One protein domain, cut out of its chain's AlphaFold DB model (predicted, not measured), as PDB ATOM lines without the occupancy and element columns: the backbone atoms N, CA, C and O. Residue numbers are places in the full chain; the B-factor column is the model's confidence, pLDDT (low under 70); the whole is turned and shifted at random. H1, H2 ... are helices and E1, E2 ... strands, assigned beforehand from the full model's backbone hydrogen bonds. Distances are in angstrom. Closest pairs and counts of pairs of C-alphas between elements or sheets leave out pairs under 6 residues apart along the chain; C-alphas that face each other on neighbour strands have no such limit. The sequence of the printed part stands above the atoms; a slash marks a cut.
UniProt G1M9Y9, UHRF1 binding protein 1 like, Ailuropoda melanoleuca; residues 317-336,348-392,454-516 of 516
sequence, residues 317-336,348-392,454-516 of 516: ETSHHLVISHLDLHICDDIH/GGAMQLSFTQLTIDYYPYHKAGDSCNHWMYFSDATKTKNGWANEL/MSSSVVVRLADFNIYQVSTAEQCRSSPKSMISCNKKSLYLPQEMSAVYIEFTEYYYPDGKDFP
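AT A GLANCE: This is residues 317 to 336, 348 to 392 and 454 to 516 of the 516 residues of the protein "UHRF1 binding protein 1 like" of Ailuropoda melanoleuca (UniProt G1M9Y9). A long, narrow antiparallel sheet is folded into a wide V: its strands E1, E2 and E3 each bend partway along, E5 lies beside E3 in one arm of the V, and short E4 lies beside E3 in the other. The single helix H1 only grazes the arm that holds E5, while residues 489 to 494 and the tail 511 to 516 stick out. The printed part has 128 residues with one named helix and five named strands, in the order E1, E2, H1, E3, E4, E5, and is mostly strand. The whole is loose, with a radius of gyration of the C-alphas of 19.7 A, and only just elongated, spanning 62 by 41 by 25 A.

IN THESE COORDINATES: Find C-alpha 319 at (184.513, 156.731, 100.130); from there E1 runs 35.7 A to residue 332, bending by 68 degrees at residue 325. Next look at E2, residues 350 to 367, the longest strand at 45.9 A, which bends by 58 degrees at residue 356. H1, residues 380 to 392, covers 18.6 A. E3 starts at C-alpha 454, at (198.096, 158.533, 104.644), and runs 41.6 A to residue 468, bending by 59 degrees at residue 464. E4 is short, residues 482 to 485, 6.3 A. E5, residues 500 to 508, runs 26.4 A to C-alpha 508 at (201.732, 158.858, 100.767).

HOW THE PARTS SIT: Begin with the branched sheet, which is twisted. E1 and E2 are antiparallel at 161 degrees; look for N 322 and O 360, 2.8 A apart. On the other side of E2 is E3, antiparallel at 166 degrees, with N 359 and O 461 at 2.8 A. E3 has E2 on one side, and E4 and E5 on the other side. This pairing is staggered: E5 pairs with residues 454 to 462 of E3, and E4 with residues 466 to 468. For E5, see N 458 and O 504 at 2.8 A; for E4, see N 467 and O 484 at 2.8 A. E3 and E4 form a hairpin. E4 and E5 are apart. H1 is on the sheet but only grazes it, with its residues 381 to 389; the closest C-alphas of H1 and E5 are those of Ala 381 and Tyr 501, 8.0 A apart. In H1, every O i to N i+4 pair is within hydrogen-bond range.

THE WHOLE: The two C-alphas farthest apart are those of Arg 477 and Pro 516, at 64.1 A. Residues 337 to 347 are not printed, leaving 9.6 A between C-alphas 336 and 348; residues 393 to 453 are not printed either, leaving 14.4 A between C-alphas 392 and 454. The links E2 to H1, E3 to E4 and E4 to E5 are long. Look for pLDDT under 70 at residues 335 to 336, 474 to 478 and 512 to 516.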
ATOM      1  N   GLU A 317     184.963 158.611 106.905       94.44
ATOM      2  CA  GLU A 317     185.853 159.073 105.842       94.44
ATOM      3  C   GLU A 317     185.153 159.081 104.481       94.44
ATOM      4  O   GLU A 317     184.124 158.426 104.282       94.44
ATOM      5  N   THR A 318     185.711 159.849 103.543       95.81
ATOM      6  CA  THR A 318     185.207 159.890 102.170       95.81
ATOM      7  C   THR A 318     185.468 158.561 101.473       95.81
ATOM      8  O   THR A 318     186.570 158.027 101.553       95.81
ATOM      9  N   SER A 319     184.460 158.038 100.782       97.81
ATOM     10  CA  SER A 319     184.513 156.731 100.130       97.81
ATOM     11  C   SER A 319     183.608 156.666  98.899       97.81
ATOM     12  O   SER A 319     182.545 157.296  98.844       97.81
ATOM     13  N   HIS A 320     184.047 155.905  97.899       98.06
ATOM     14  CA  HIS A 320     183.328 155.682  96.648       98.06
ATOM     15  C   HIS A 320     183.183 154.186  96.421       98.06
ATOM     16  O   HIS A 320     184.151 153.447  96.550       98.06
ATOM     17  N   HIS A 321     181.985 153.744  96.076       98.25
ATOM     18  CA  HIS A 321     181.645 152.335  95.986       98.25
ATOM     19  C   HIS A 321     180.900 152.074  94.687       98.25
ATOM     20  O   HIS A 321     179.996 152.828  94.323       98.25
ATOM     21  N   LEU A 322     181.248 150.988  94.015       97.75
ATOM     22  CA  LEU A 322     180.532 150.431  92.881       97.75
ATOM     23  C   LEU A 322     180.075 149.027  93.258       97.75
ATOM     24  O   LEU A 322     180.881 148.217  93.704       97.75
ATOM     25  N   VAL A 323     178.794 148.746  93.059       97.25
ATOM     26  CA  VAL A 323     178.182 147.433  93.260       97.25
ATOM     27  C   VAL A 323     177.503 147.036  91.960       97.25
ATOM     28  O   VAL A 323     176.623 147.753  91.485       97.25
ATOM     29  N   ILE A 324     177.919 145.908  91.393       96.19
ATOM     30  CA  ILE A 324     177.318 145.309  90.202       96.19
ATOM     31  C   ILE A 324     176.774 143.938  90.587       96.19
ATOM     32  O   ILE A 324     177.556 143.050  90.937       96.19
ATOM     33  N   SER A 325     175.451 143.760  90.548       95.19
ATOM     34  CA  SER A 325     174.822 142.492  90.945       95.19
ATOM     35  C   SER A 325     175.166 141.379  89.955       95.19
ATOM     36  O   SER A 325     175.646 140.323  90.378       95.19
ATOM     37  N   HIS A 326     175.025 141.647  88.655       94.81
ATOM     38  CA  HIS A 326     175.396 140.735  87.578       94.81
ATOM     39  C   HIS A 326     176.070 141.483  86.424       94.81
ATOM     40  O   HIS A 326     175.568 142.494  85.934       94.81
ATOM     41  N   LEU A 327     177.218 140.976  85.981       94.69
ATOM     42  CA  LEU A 327     177.925 141.462  84.800       94.69
ATOM     43  C   LEU A 327     178.159 140.300  83.839       94.69
ATOM     44  O   LEU A 327     178.932 139.395  84.147       94.69
ATOM     45  N   ASP A 328     177.534 140.367  82.669       93.44
ATOM     46  CA  ASP A 328     177.741 139.435  81.568       93.44
ATOM     47  C   ASP A 328     178.498 140.136  80.436       93.44
ATOM     48  O   ASP A 328     178.016 141.086  79.817       93.44
ATOM     49  N   LEU A 329     179.707 139.659  80.154       93.12
ATOM     50  CA  LEU A 329     180.528 140.107  79.036       93.12
ATOM     51  C   LEU A 329     180.504 139.050  77.935       93.12
ATOM     52  O   LEU A 329     180.828 137.887  78.174       93.12
ATOM     53  N   HIS A 330     180.154 139.458  76.721       91.25
ATOM     54  CA  HIS A 330     180.191 138.615  75.530       91.25
ATOM     55  C   HIS A 330     181.265 139.140  74.582       91.25
ATOM     56  O   HIS A 330     181.117 140.219  74.011       91.25
ATOM     57  N   ILE A 331     182.328 138.363  74.398       90.75
ATOM     58  CA  ILE A 331     183.406 138.658  73.453       90.75
ATOM     59  C   ILE A 331     183.156 137.837  72.188       90.75
ATOM     60  O   ILE A 331     183.164 136.606  72.236       90.75
ATOM     61  N   CYS A 332     182.905 138.515  71.072       88.94
ATOM     62  CA  CYS A 332     182.499 137.903  69.807       88.94
ATOM     63  C   CYS A 332     183.573 138.063  68.720       88.94
ATOM     64  O   CYS A 332     184.255 139.086  68.640       88.94
ATOM     65  N   ASP A 333     183.696 137.060  67.852       85.50
ATOM     66  CA  ASP A 333     184.485 137.151  66.624       85.50
ATOM     67  C   ASP A 333     183.860 138.155  65.647       85.50
ATOM     68  O   ASP A 333     182.638 138.311  65.565       85.50
ATOM     69  N   ASP A 334     184.715 138.818  64.876       79.88
ATOM     70  CA  ASP A 334     184.302 139.830  63.917       79.88
ATOM     71  C   ASP A 334     184.131 139.207  62.525       79.88
ATOM     72  O   ASP A 334     185.055 139.161  61.709       79.88
ATOM     73  N   ILE A 335     182.939 138.665  62.263       66.50
ATOM     74  CA  ILE A 335     182.631 137.823  61.087       66.50
ATOM     75  C   ILE A 335     182.961 138.530  59.754       66.50
ATOM     76  O   ILE A 335     183.223 137.873  58.745       66.50
ATOM     77  N   HIS A 336     182.996 139.865  59.739       63.56
ATOM     78  CA  HIS A 336     183.247 140.673  58.542       63.56
ATOM     79  C   HIS A 336     184.681 141.226  58.433       63.56
ATOM     80  O   HIS A 336     185.017 141.838  57.414       63.56
ATOM     81  N   GLY A 348     183.043 133.130  63.780       81.94
ATOM     82  CA  GLY A 348     181.771 133.313  64.487       81.94
ATOM     83  C   GLY A 348     181.785 132.788  65.927       81.94
ATOM     84  O   GLY A 348     180.725 132.491  66.479       81.94
ATOM     85  N   GLY A 349     182.972 132.631  66.518       87.81
ATOM     86  CA  GLY A 349     183.132 132.247  67.913       87.81
ATOM     87  C   GLY A 349     182.616 133.325  68.870       87.81
ATOM     88  O   GLY A 349     182.836 134.513  68.648       87.81
ATOM     89  N   ALA A 350     181.967 132.921  69.957       88.88
ATOM     90  CA  ALA A 350     181.555 133.811  71.039       88.88
ATOM     91  C   ALA A 350     181.910 133.211  72.403       88.88
ATOM     92  O   ALA A 350     181.637 132.036  72.670       88.88
ATOM     93  N   MET A 351     182.508 134.028  73.265       90.94
ATOM     94  CA  MET A 351     182.895 133.677  74.626       90.94
ATOM     95  C   MET A 351     182.108 134.523  75.622       90.94
ATOM     96  O   MET A 351     182.093 135.748  75.523       90.94
ATOM     97  N   GLN A 352     181.476 133.863  76.590       93.06
ATOM     98  CA  GLN A 352     180.726 134.517  77.658       93.06
ATOM     99  C   GLN A 352     181.518 134.462  78.968       93.06
ATOM    100  O   GLN A 352     182.018 133.403  79.362       93.06
ATOM    101  N   LEU A 353     181.600 135.599  79.655       95.00
ATOM    102  CA  LEU A 353     182.126 135.732  81.006       95.00
ATOM    103  C   LEU A 353     181.017 136.306  81.882       95.00
ATOM    104  O   LEU A 353     180.495 137.374  81.583       95.00
ATOM    105  N   SER A 354     180.671 135.599  82.949       95.44
ATOM    106  CA  SER A 354     179.613 135.984  83.875       95.44
ATOM    107  C   SER A 354     180.196 136.203  85.263       95.44
ATOM    108  O   SER A 354     180.883 135.331  85.802       95.44
ATOM    109  N   PHE A 355     179.929 137.366  85.842       96.25
ATOM    110  CA  PHE A 355     180.396 137.781  87.159       96.25
ATOM    111  C   PHE A 355     179.194 138.074  88.051       96.25
ATOM    112  O   PHE A 355     178.270 138.781  87.653       96.25
ATOM    113  N   THR A 356     179.209 137.545  89.272       95.25
ATOM    114  CA  THR A 356     178.149 137.760  90.262       95.25
ATOM    115  C   THR A 356     178.694 138.549  91.443       95.25
ATOM    116  O   THR A 356     179.699 138.158  92.042       95.25
ATOM    117  N   GLN A 357     178.000 139.635  91.785       95.38
ATOM    118  CA  GLN A 357     178.334 140.563  92.867       95.38
ATOM    119  C   GLN A 357     179.787 141.044  92.790       95.38
ATOM    120  O   GLN A 357     180.632 140.693  93.618       95.38
ATOM    121  N   LEU A 358     180.074 141.849  91.768       96.62
ATOM    122  CA  LEU A 358     181.330 142.583  91.656       96.62
ATOM    123  C   LEU A 358     181.213 143.886  92.455       96.62
ATOM    124  O   LEU A 358     180.357 144.722  92.167       96.62
ATOM    125  N   THR A 359     182.088 144.073  93.439       97.25
ATOM    126  CA  THR A 359     182.171 145.309  94.226       97.25
ATOM    127  C   THR A 359     183.546 145.940  94.092       97.25
ATOM    128  O   THR A 359     184.549 145.231  94.184       97.25
ATOM    129  N   ILE A 360     183.593 147.259  93.925       98.12
ATOM    130  CA  ILE A 360     184.829 148.045  93.920       98.12
ATOM    131  C   ILE A 360     184.656 149.200  94.902       98.12
ATOM    132  O   ILE A 360     183.801 150.059  94.695       98.12
ATOM    133  N   ASP A 361     185.474 149.229  95.949       97.81
ATOM    134  CA  ASP A 361     185.480 150.284  96.960       97.81
ATOM    135  C   ASP A 361     186.767 151.099  96.877       97.81
ATOM    136  O   ASP A 361     187.849 150.538  96.726       97.81
ATOM    137  N   TYR A 362     186.659 152.413  97.025       97.75
ATOM    138  CA  TYR A 362     187.779 153.340  96.977       97.75
ATOM    139  C   TYR A 362     187.765 154.302  98.167       97.75
ATOM    140  O   TYR A 362     186.806 155.059  98.357       97.75
ATOM    141  N   TYR A 363     188.861 154.298  98.925       96.69
ATOM    142  CA  TYR A 363     189.108 155.134 100.101       96.69
ATOM    143  C   TYR A 363     190.338 156.015  99.846       96.69
ATOM    144  O   TYR A 363     191.461 155.563 100.058       96.69
ATOM    145  N   PRO A 364     190.157 157.258  99.362       92.44
ATOM    146  CA  PRO A 364     191.268 158.117  98.941       92.44
ATOM    147  C   PRO A 364     192.115 158.693 100.085       92.44
ATOM    148  O   PRO A 364     193.242 159.107  99.838       92.44
ATOM    149  N   TYR A 365     191.567 158.802 101.303       90.81
ATOM    150  CA  TYR A 365     192.154 159.606 102.386       90.81
ATOM    151  C   TYR A 365     192.119 158.884 103.741       90.81
ATOM    152  O   TYR A 365     191.631 159.437 104.731       90.81
ATOM    153  N   HIS A 366     192.643 157.662 103.803       92.44
ATOM    154  CA  HIS A 366     192.680 156.879 105.037       92.44
ATOM    155  C   HIS A 366     193.983 157.123 105.807       92.44
ATOM    156  O   HIS A 366     195.061 157.159 105.218       92.44
ATOM    157  N   LYS A 367     193.929 157.295 107.128       90.50
ATOM    158  CA  LYS A 367     195.148 157.459 107.939       90.50
ATOM    159  C   LYS A 367     195.843 156.111 108.102       90.50
ATOM    160  O   LYS A 367     195.205 155.147 108.514       90.50
ATOM    161  N   ALA A 368     197.138 156.045 107.809       89.31
ATOM    162  CA  ALA A 368     197.887 154.804 107.973       89.31
ATOM    163  C   ALA A 368     197.891 154.371 109.453       89.31
ATOM    164  O   ALA A 368     198.138 155.191 110.337       89.31
ATOM    165  N   GLY A 369     197.589 153.095 109.707       85.00
ATOM    166  CA  GLY A 369     197.534 152.503 111.049       85.00
ATOM    167  C   GLY A 369     196.197 152.660 111.788       85.00
ATOM    168  O   GLY A 369     195.992 151.999 112.807       85.00
ATOM    169  N   ASP A 370     195.265 153.479 111.287       90.25
ATOM    170  CA  ASP A 370     193.915 153.557 111.850       90.25
ATOM    171  C   ASP A 370     193.102 152.286 111.513       90.25
ATOM    172  O   ASP A 370     193.386 151.535 110.580       90.25
ATOM    173  N   SER A 371     192.049 152.017 112.292       90.00
ATOM    174  CA  SER A 371     191.143 150.898 112.012       90.00
ATOM    175  C   SER A 371     190.244 151.200 110.814       90.00
ATOM    176  O   SER A 371     189.615 152.257 110.750       90.00
ATOM    177  N   CYS A 372     190.082 150.215 109.929       92.25
ATOM    178  CA  CYS A 372     189.143 150.279 108.813       92.25
ATOM    179  C   CYS A 372     187.848 149.470 109.030       92.25
ATOM    180  O   CYS A 372     187.159 149.114 108.081       92.25
ATOM    181  N   ASN A 373     187.461 149.197 110.284       92.44
ATOM    182  CA  ASN A 373     186.260 148.400 110.602       92.44
ATOM    183  C   ASN A 373     184.948 148.986 110.037       92.44
ATOM    184  O   ASN A 373     183.951 148.279 109.938       92.44
ATOM    185  N   HIS A 374     184.916 150.281 109.716       92.62
ATOM    186  CA  HIS A 374     183.767 150.955 109.095       92.62
ATOM    187  C   HIS A 374     183.736 150.840 107.567       92.62
ATOM    188  O   HIS A 374     182.799 151.351 106.950       92.62
ATOM    189  N   TRP A 375     184.746 150.229 106.944       94.31
ATOM    190  CA  TRP A 375     184.762 150.012 105.503       94.31
ATOM    191  C   TRP A 375     183.617 149.095 105.080       94.31
ATOM    192  O   TRP A 375     183.206 148.171 105.785       94.31
ATOM    193  N   MET A 376     183.084 149.375 103.897       91.88
ATOM    194  CA  MET A 376     182.047 148.568 103.279       91.88
ATOM    195  C   MET A 376     182.544 147.132 103.092       91.88
ATOM    196  O   MET A 376     183.688 146.904 102.693       91.88
ATOM    197  N   TYR A 377     181.681 146.168 103.420       90.44
ATOM    198  CA  TYR A 377     181.983 144.737 103.341       90.44
ATOM    199  C   TYR A 377     183.233 144.314 104.136       90.44
ATOM    200  O   TYR A 377     183.966 143.413 103.716       90.44
ATOM    201  N   PHE A 378     183.499 144.965 105.277       89.44
ATOM    202  CA  PHE A 378     184.542 144.516 106.198       89.44
ATOM    203  C   PHE A 378     184.305 143.050 106.581       89.44
ATOM    204  O   PHE A 378     183.223 142.675 107.032       89.44
ATOM    205  N   SER A 379     185.326 142.225 106.380       89.00
ATOM    206  CA  SER A 379     185.266 140.774 106.559       89.00
ATOM    207  C   SER A 379     186.556 140.255 107.188       89.00
ATOM    208  O   SER A 379     187.527 141.001 107.354       89.00
ATOM    209  N   ASP A 380     186.600 138.958 107.487       87.25
ATOM    210  CA  ASP A 380     187.813 138.305 107.985       87.25
ATOM    211  C   ASP A 380     188.997 138.446 107.016       87.25
ATOM    212  O   ASP A 380     190.131 138.591 107.463       87.25
ATOM    213  N   ALA A 381     188.752 138.497 105.699       86.62
ATOM    214  CA  ALA A 381     189.800 138.756 104.710       86.62
ATOM    215  C   ALA A 381     190.439 140.141 104.913       86.62
ATOM    216  O   ALA A 381     191.664 140.261 104.981       86.62
ATOM    217  N   THR A 382     189.612 141.175 105.095       89.25
ATOM    218  CA  THR A 382     190.076 142.536 105.396       89.25
ATOM    219  C   THR A 382     190.818 142.580 106.732       89.25
ATOM    220  O   THR A 382     191.885 143.183 106.825       89.25
ATOM    221  N   LYS A 383     190.308 141.884 107.756       90.50
ATOM    222  CA  LYS A 383     190.949 141.795 109.075       90.50
ATOM    223  C   LYS A 383     192.335 141.146 109.007       90.50
ATOM    224  O   LYS A 383     193.283 141.710 109.548       90.50
ATOM    225  N   THR A 384     192.466 140.000 108.337       89.69
ATOM    226  CA  THR A 384     193.747 139.297 108.160       89.69
ATOM    227  C   THR A 384     194.743 140.152 107.389       89.69
ATOM    228  O   THR A 384     195.877 140.315 107.838       89.69
ATOM    229  N   LYS A 385     194.314 140.767 106.277       90.19
ATOM    230  CA  LYS A 385     195.175 141.684 105.523       90.19
ATOM    231  C   LYS A 385     195.642 142.840 106.397       90.19
ATOM    232  O   LYS A 385     196.823 143.157 106.378       90.19
ATOM    233  N   ASN A 386     194.752 143.469 107.165       89.81
ATOM    234  CA  ASN A 386     195.137 144.578 108.042       89.81
ATOM    235  C   ASN A 386     196.171 144.173 109.088       89.81
ATOM    236  O   ASN A 386     197.034 144.983 109.399       89.81
ATOM    237  N   GLY A 387     196.109 142.943 109.609       91.12
ATOM    238  CA  GLY A 387     197.165 142.409 110.471       91.12
ATOM    239  C   GLY A 387     198.527 142.475 109.781       91.12
ATOM    240  O   GLY A 387     199.437 143.124 110.286       91.12
ATOM    241  N   TRP A 388     198.616 141.914 108.574       91.44
ATOM    242  CA  TRP A 388     199.843 141.933 107.773       91.44
ATOM    243  C   TRP A 388     200.302 143.352 107.391       91.44
ATOM    244  O   TRP A 388     201.475 143.690 107.527       91.44
ATOM    245  N   ALA A 389     199.384 144.218 106.959       91.00
ATOM    246  CA  ALA A 389     199.709 145.598 106.600       91.00
ATOM    247  C   ALA A 389     200.205 146.415 107.805       91.00
ATOM    248  O   ALA A 389     201.095 147.248 107.653       91.00
ATOM    249  N   ASN A 390     199.666 146.162 109.001       91.06
ATOM    250  CA  ASN A 390     200.122 146.810 110.229       91.06
ATOM    251  C   ASN A 390     201.526 146.347 110.635       91.06
ATOM    252  O   ASN A 390     202.302 147.165 111.118       91.06
ATOM    253  N   GLU A 391     201.872 145.075 110.421       93.25
ATOM    254  CA  GLU A 391     203.239 144.576 110.636       93.25
ATOM    255  C   GLU A 391     204.237 145.275 109.703       93.25
ATOM    256  O   GLU A 391     205.254 145.786 110.170       93.25
ATOM    257  N   LEU A 392     203.910 145.381 108.409       92.12
ATOM    258  CA  LEU A 392     204.734 146.100 107.430       92.12
ATOM    259  C   LEU A 392     204.868 147.591 107.765       92.12
ATOM    260  O   LEU A 392     205.951 148.163 107.649       92.12
ATOM    261  N   MET A 454     199.433 158.838 105.134       91.31
ATOM    262  CA  MET A 454     198.096 158.533 104.644       91.31
ATOM    263  C   MET A 454     198.164 157.341 103.696       91.31
ATOM    264  O   MET A 454     199.237 156.925 103.263       91.31
ATOM    265  N   SER A 455     197.001 156.795 103.382       92.38
ATOM    266  CA  SER A 455     196.826 155.688 102.464       92.38
ATOM    267  C   SER A 455     195.614 155.922 101.568       92.38
ATOM    268  O   SER A 455     194.574 156.418 102.012       92.38
ATOM    269  N   SER A 456     195.773 155.559 100.303       94.06
ATOM    270  CA  SER A 456     194.731 155.507  99.288       94.06
ATOM    271  C   SER A 456     194.519 154.041  98.931       94.06
ATOM    272  O   SER A 456     195.472 153.366  98.543       94.06
ATOM    273  N   SER A 457     193.311 153.512  99.131       95.00
ATOM    274  CA  SER A 457     193.042 152.075  98.973       95.00
ATOM    275  C   SER A 457     191.900 151.791  98.010       95.00
ATOM    276  O   SER A 457     190.829 152.390  98.118       95.00
ATOM    277  N   VAL A 458     192.113 150.833  97.108       96.94
ATOM    278  CA  VAL A 458     191.105 150.263  96.207       96.94
ATOM    279  C   VAL A 458     190.904 148.795  96.568       96.94
ATOM    280  O   VAL A 458     191.855 148.016  96.530       96.94
ATOM    281  N   VAL A 459     189.669 148.404  96.882       96.31
ATOM    282  CA  VAL A 459     189.298 147.021  97.208       96.31
ATOM    283  C   VAL A 459     188.340 146.484  96.154       96.31
ATOM    284  O   VAL A 459     187.241 147.006  95.988       96.31
ATOM    285  N   VAL A 460     188.735 145.422  95.458       97.19
ATOM    286  CA  VAL A 460     187.922 144.718  94.461       97.19
ATOM    287  C   VAL A 460     187.525 143.364  95.025       97.19
ATOM    288  O   VAL A 460     188.380 142.578  95.440       97.19
ATOM    289  N   ARG A 461     186.226 143.068  95.021       96.06
ATOM    290  CA  ARG A 461     185.697 141.772  95.454       96.06
ATOM    291  C   ARG A 461     184.723 141.224  94.431       96.06
ATOM    292  O   ARG A 461     183.971 141.978  93.819       96.06
ATOM    293  N   LEU A 462     184.732 139.910  94.279       95.62
ATOM    294  CA  LEU A 462     183.863 139.180  93.367       95.62
ATOM    295  C   LEU A 462     183.336 137.947  94.089       95.62
ATOM    296  O   LEU A 462     184.136 137.128  94.547       95.62
ATOM    297  N   ALA A 463     182.018 137.809  94.225       94.44
ATOM    298  CA  ALA A 463     181.444 136.703  94.990       94.44
ATOM    299  C   ALA A 463     181.513 135.365  94.244       94.44
ATOM    300  O   ALA A 463     181.780 134.333  94.870       94.44
ATOM    301  N   ASP A 464     181.274 135.390  92.930       94.56
ATOM    302  CA  ASP A 464     181.269 134.219  92.051       94.56
ATOM    303  C   ASP A 464     181.546 134.632  90.591       94.56
ATOM    304  O   ASP A 464     181.306 135.779  90.202       94.56
ATOM    305  N   PHE A 465     182.050 133.706  89.779       95.19
ATOM    306  CA  PHE A 465     182.244 133.902  88.347       95.19
ATOM    307  C   PHE A 465     182.213 132.590  87.566       95.19
ATOM    308  O   PHE A 465     182.570 131.519  88.070       95.19
ATOM    309  N   ASN A 466     181.846 132.700  86.294       94.88
ATOM    310  CA  ASN A 466     181.865 131.602  85.345       94.88
ATOM    311  C   ASN A 466     182.320 132.090  83.968       94.88
ATOM    312  O   ASN A 466     181.778 133.046  83.416       94.88
ATOM    313  N   ILE A 467     183.314 131.416  83.414       94.94
ATOM    314  CA  ILE A 467     183.860 131.652  82.086       94.94
ATOM    315  C   ILE A 467     183.511 130.435  81.241       94.94
ATOM    316  O   ILE A 467     183.991 129.329  81.505       94.94
ATOM    317  N   TYR A 468     182.689 130.638  80.219       92.62
ATOM    318  CA  TYR A 468     182.223 129.567  79.346       92.62
ATOM    319  C   TYR A 468     183.211 129.292  78.209       92.62
ATOM    320  O   TYR A 468     183.968 130.166  77.782       92.62
ATOM    321  N   GLN A 469     183.196 128.057  77.707       90.81
ATOM    322  CA  GLN A 469     183.913 127.689  76.489       90.81
ATOM    323  C   GLN A 469     183.410 128.510  75.297       90.81
ATOM    324  O   GLN A 469     182.236 128.882  75.237       90.81
ATOM    325  N   VAL A 470     184.300 128.749  74.331       89.06
ATOM    326  CA  VAL A 470     183.938 129.400  73.068       89.06
ATOM    327  C   VAL A 470     182.854 128.577  72.378       89.06
ATOM    328  O   VAL A 470     183.011 127.373  72.173       89.06
ATOM    329  N   SER A 471     181.764 129.247  72.029       86.25
ATOM    330  CA  SER A 471     180.628 128.680  71.309       86.25
ATOM    331  C   SER A 471     180.630 129.141  69.855       86.25
ATOM    332  O   SER A 471     181.107 130.230  69.550       86.25
ATOM    333  N   THR A 472     180.106 128.312  68.956       83.56
ATOM    334  CA  THR A 472     179.922 128.634  67.530       83.56
ATOM    335  C   THR A 472     178.472 128.399  67.119       83.56
ATOM    336  O   THR A 472     177.747 127.649  67.778       83.56
ATOM    337  N   ALA A 473     178.041 128.994  66.003       72.81
ATOM    338  CA  ALA A 473     176.686 128.807  65.473       72.81
ATOM    339  C   ALA A 473     176.329 127.323  65.214       72.81
ATOM    340  O   ALA A 473     175.164 126.942  65.308       72.81
ATOM    341  N   GLU A 474     177.320 126.463  64.954       66.94
ATOM    342  CA  GLU A 474     177.128 125.024  64.728       66.94
ATOM    343  C   GLU A 474     176.847 124.231  66.022       66.94
ATOM    344  O   GLU A 474     176.253 123.154  65.979       66.94
ATOM    345  N   GLN A 475     177.185 124.776  67.197       65.56
ATOM    346  CA  GLN A 475     176.969 124.152  68.515       65.56
ATOM    347  C   GLN A 475     175.600 124.472  69.143       65.56
ATOM    348  O   GLN A 475     175.385 124.219  70.329       65.56
ATOM    349  N   CYS A 476     174.644 124.962  68.346       56.38
ATOM    350  CA  CYS A 476     173.333 125.500  68.745       56.38
ATOM    351  C   CYS A 476     172.452 124.591  69.652       56.38
ATOM    352  O   CYS A 476     171.412 125.027  70.133       56.38
ATOM    353  N   ARG A 477     172.832 123.328  69.909       55.03
ATOM    354  CA  ARG A 477     172.032 122.337  70.661       55.03
ATOM    355  C   ARG A 477     172.572 121.942  72.043       55.03
ATOM    356  O   ARG A 477     171.953 121.103  72.692       55.03
ATOM    357  N   SER A 478     173.681 122.513  72.517       63.53
ATOM    358  CA  SER A 478     174.222 122.224  73.858       63.53
ATOM    359  C   SER A 478     174.333 123.482  74.712       63.53
ATOM    360  O   SER A 478     174.843 124.493  74.239       63.53
ATOM    361  N   SER A 479     173.911 123.409  75.979       70.62
ATOM    362  CA  SER A 479     174.167 124.471  76.961       70.62
ATOM    363  C   SER A 479     175.674 124.761  77.040       70.62
ATOM    364  O   SER A 479     176.451 123.797  77.103       70.62
ATOM    365  N   PRO A 480     176.102 126.037  77.058       74.75
ATOM    366  CA  PRO A 480     177.518 126.376  77.103       74.75
ATOM    367  C   PRO A 480     178.179 125.751  78.336       74.75
ATOM    368  O   PRO A 480     177.680 125.851  79.458       74.75
ATOM    369  N   LYS A 481     179.294 125.046  78.118       86.19
ATOM    370  CA  LYS A 481     180.046 124.381  79.188       86.19
ATOM    371  C   LYS A 481     180.974 125.384  79.863       86.19
ATOM    372  O   LYS A 481     181.653 126.145  79.177       86.19
ATOM    373  N   SER A 482     181.032 125.353  81.193       89.06
ATOM    374  CA  SER A 482     182.033 126.109  81.954       89.06
ATOM    375  C   SER A 482     183.442 125.628  81.592       89.06
ATOM    376  O   SER A 482     183.705 124.424  81.558       89.06
ATOM    377  N   MET A 483     184.332 126.575  81.305       92.88
ATOM    378  CA  MET A 483     185.771 126.361  81.167       92.88
ATOM    379  C   MET A 483     186.485 126.641  82.493       92.88
ATOM    380  O   MET A 483     187.324 125.850  82.918       92.88
ATOM    381  N   ILE A 484     186.152 127.762  83.138       93.38
ATOM    382  CA  ILE A 484     186.694 128.173  84.437       93.38
ATOM    383  C   ILE A 484     185.534 128.713  85.263       93.38
ATOM    384  O   ILE A 484     184.901 129.689  84.874       93.38
ATOM    385  N   SER A 485     185.271 128.119  86.420       92.06
ATOM    386  CA  SER A 485     184.225 128.592  87.328       92.06
ATOM    387  C   SER A 485     184.664 128.485  88.773       92.06
ATOM    388  O   SER A 485     185.438 127.593  89.134       92.06
ATOM    389  N   CYS A 486     184.115 129.348  89.618       90.44
ATOM    390  CA  CYS A 486     184.275 129.191  91.051       90.44
ATOM    391  C   CYS A 486     183.578 127.905  91.528       90.44
ATOM    392  O   CYS A 486     182.434 127.630  91.170       90.44
ATOM    393  N   ASN A 487     184.253 127.112  92.366       86.81
ATOM    394  CA  ASN A 487     183.705 125.862  92.903       86.81
ATOM    395  C   ASN A 487     183.402 125.932  94.412       86.81
ATOM    396  O   ASN A 487     183.445 124.922  95.116       86.81
ATOM    397  N   LYS A 488     183.095 127.131  94.930       89.00
ATOM    398  CA  LYS A 488     182.802 127.355  96.359       89.00
ATOM    399  C   LYS A 488     181.739 126.403  96.910       89.00
ATOM    400  O   LYS A 488     181.900 125.891  98.013       89.00
ATOM    401  N   LYS A 489     180.678 126.146  96.133       83.81
ATOM    402  CA  LYS A 489     179.557 125.285  96.544       83.81
ATOM    403  C   LYS A 489     179.987 123.837  96.779       83.81
ATOM    404  O   LYS A 489     179.661 123.288  97.823       83.81
ATOM    405  N   SER A 490     180.742 123.232  95.860       86.12
ATOM    406  CA  SER A 490     181.165 121.829  96.017       86.12
ATOM    407  C   SER A 490     182.232 121.652  97.097       86.12
ATOM    408  O   SER A 490     182.383 120.558  97.632       86.12
ATOM    409  N   LEU A 491     182.968 122.720  97.415       88.75
ATOM    410  CA  LEU A 491     183.970 122.746  98.480       88.75
ATOM    411  C   LEU A 491     183.397 123.168  99.845       88.75
ATOM    412  O   LEU A 491     184.160 123.269 100.801       88.75
ATOM    413  N   TYR A 492     182.085 123.419  99.947       88.19
ATOM    414  CA  TYR A 492     181.415 123.885 101.170       88.19
ATOM    415  C   TYR A 492     182.077 125.125 101.804       88.19
ATOM    416  O   TYR A 492     182.090 125.283 103.025       88.19
ATOM    417  N   LEU A 493     182.631 126.015 100.974       87.62
ATOM    418  CA  LEU A 493     183.230 127.265 101.444       87.62
ATOM    419  C   LEU A 493     182.138 128.249 101.906       87.62
ATOM    420  O   LEU A 493     181.032 128.227 101.353       87.62
ATOM    421  N   PRO A 494     182.425 129.141 102.878       86.00
ATOM    422  CA  PRO A 494     181.456 130.123 103.361       86.00
ATOM    423  C   PRO A 494     180.859 130.957 102.222       86.00
ATOM    424  O   PRO A 494     181.576 131.402 101.322       86.00
ATOM    425  N   GLN A 495     179.545 131.203 102.262       80.75
ATOM    426  CA  GLN A 495     178.870 131.988 101.220       80.75
ATOM    427  C   GLN A 495     179.427 133.416 101.133       80.75
ATOM    428  O   GLN A 495     179.703 133.884 100.028       80.75
ATOM    429  N   GLU A 496     179.693 134.018 102.295       82.00
ATOM    430  CA  GLU A 496     180.255 135.365 102.480       82.00
ATOM    431  C   GLU A 496     181.684 135.520 101.919       82.00
ATOM    432  O   GLU A 496     182.147 136.631 101.670       82.00
ATOM    433  N   MET A 497     182.419 134.417 101.721       86.81
ATOM    434  CA  MET A 497     183.802 134.454 101.233       86.81
ATOM    435  C   MET A 497     183.835 134.871  99.762       86.81
ATOM    436  O   MET A 497     183.276 134.179  98.919       86.81
ATOM    437  N   SER A 498     184.523 135.946  99.393       90.62
ATOM    438  CA  SER A 498     184.659 136.315  97.976       90.62
ATOM    439  C   SER A 498     185.485 135.276  97.197       90.62
ATOM    440  O   SER A 498     186.471 134.750  97.711       90.62
ATOM    441  N   ALA A 499     185.101 134.981  95.952       93.19
ATOM    442  CA  ALA A 499     185.886 134.158  95.027       93.19
ATOM    443  C   ALA A 499     187.195 134.850  94.616       93.19
ATOM    444  O   ALA A 499     188.214 134.189  94.432       93.19
ATOM    445  N   VAL A 500     187.160 136.178  94.489       93.38
ATOM    446  CA  VAL A 500     188.339 137.024  94.277       93.38
ATOM    447  C   VAL A 500     188.289 138.176  95.273       93.38
ATOM    448  O   VAL A 500     187.244 138.807  95.436       93.38
ATOM    449  N   TYR A 501     189.419 138.443  95.925       93.81
ATOM    450  CA  TYR A 501     189.655 139.616  96.761       93.81
ATOM    451  C   TYR A 501     190.996 140.215  96.350       93.81
ATOM    452  O   TYR A 501     192.024 139.541  96.428       93.81
ATOM    453  N   ILE A 502     190.986 141.461  95.893       95.06
ATOM    454  CA  ILE A 502     192.186 142.215  95.537       95.06
ATOM    455  C   ILE A 502     192.122 143.527  96.295       95.06
ATOM    456  O   ILE A 502     191.104 144.214  96.267       95.06
ATOM    457  N   GLU A 503     193.215 143.888  96.947       93.88
ATOM    458  CA  GLU A 503     193.345 145.187  97.581       93.88
ATOM    459  C   GLU A 503     194.669 145.819  97.185       93.88
ATOM    460  O   GLU A 503     195.728 145.204  97.307       93.88
ATOM    461  N   PHE A 504     194.579 147.041  96.680       94.19
ATOM    462  CA  PHE A 504     195.717 147.874  96.338       94.19
ATOM    463  C   PHE A 504     195.731 149.068  97.284       94.19
ATOM    464  O   PHE A 504     194.749 149.808  97.338       94.19
ATOM    465  N   THR A 505     196.833 149.256  98.007       93.19
ATOM    466  CA  THR A 505     197.019 150.370  98.938       93.19
ATOM    467  C   THR A 505     198.299 151.113  98.589       93.19
ATOM    468  O   THR A 505     199.382 150.532  98.583       93.19
ATOM    469  N   GLU A 506     198.165 152.405  98.328       92.25
ATOM    470  CA  GLU A 506     199.272 153.333  98.129       92.25
ATOM    471  C   GLU A 506     199.425 154.202  99.377       92.25
ATOM    472  O   GLU A 506     198.454 154.808  99.832       92.25
ATOM    473  N   TYR A 507     200.635 154.272  99.932       91.06
ATOM    474  CA  TYR A 507     200.954 155.130 101.071       91.06
ATOM    475  C   TYR A 507     201.613 156.420 100.595       91.06
ATOM    476  O   TYR A 507     202.482 156.389  99.727       91.06
ATOM    477  N   TYR A 508     201.220 157.552 101.173       87.81
ATOM    478  CA  TYR A 508     201.732 158.858 100.767       87.81
ATOM    479  C   TYR A 508     201.700 159.872 101.916       87.81
ATOM    480  O   TYR A 508     200.900 159.768 102.852       87.81
ATOM    481  N   TYR A 509     202.552 160.893 101.830       86.06
ATOM    482  CA  TYR A 509     202.503 162.052 102.719       86.06
ATOM    483  C   TYR A 509     201.734 163.204 102.053       86.06
ATOM    484  O   TYR A 509     202.056 163.587 100.927       86.06
ATOM    485  N   PRO A 510     200.726 163.800 102.717       79.50
ATOM    486  CA  PRO A 510     199.925 164.877 102.126       79.50
ATOM    487  C   PRO A 510     200.697 166.149 101.767       79.50
ATOM    488  O   PRO A 510     200.205 166.944 100.974       79.50
ATOM    489  N   ASP A 511     201.874 166.372 102.360       75.44
ATOM    490  CA  ASP A 511     202.736 167.512 102.039       75.44
ATOM    491  C   ASP A 511     203.603 167.279 100.790       75.44
ATOM    492  O   ASP A 511     204.402 168.148 100.440       75.44
ATOM    493  N   GLY A 512     203.430 166.134 100.114       62.25
ATOM    494  CA  GLY A 512     204.111 165.792  98.866       62.25
ATOM    495  C   GLY A 512     205.612 165.563  99.028       62.25
ATOM    496  O   GLY A 512     206.331 165.541  98.033       62.25
ATOM    497  N   LYS A 513     206.101 165.442 100.267       62.91
ATOM    498  CA  LYS A 513     207.507 165.167 100.537       62.91
ATOM    499  C   LYS A 513     207.729 163.670 100.585       62.91
ATOM    500  O   LYS A 513     207.126 162.981 101.407       62.91
ATOM    501  N   ASP A 514     208.662 163.202  99.770       56.41
ATOM    502  CA  ASP A 514     209.250 161.881  99.942       56.41
ATOM    503  C   ASP A 514     210.057 161.906 101.245       56.41
ATOM    504  O   ASP A 514     211.137 162.496 101.335       56.41
ATOM    505  N   PHE A 515     209.462 161.359 102.301       52.81
ATOM    506  CA  PHE A 515     210.112 161.206 103.592       52.81
ATOM    507  C   PHE A 515     210.845 159.863 103.607       52.81
ATOM    508  O   PHE A 515     210.210 158.844 103.328       52.81
ATOM    509  N   PRO A 516     212.145 159.842 103.929       50.19
ATOM    510  CA  PRO A 516     212.839 158.608 104.240       50.19
ATOM    511  C   PRO A 516     212.624 158.173 105.695       50.19
ATOM    512  O   PRO A 516     212.291 159.025 106.565       50.19
TER     513      PRO A 516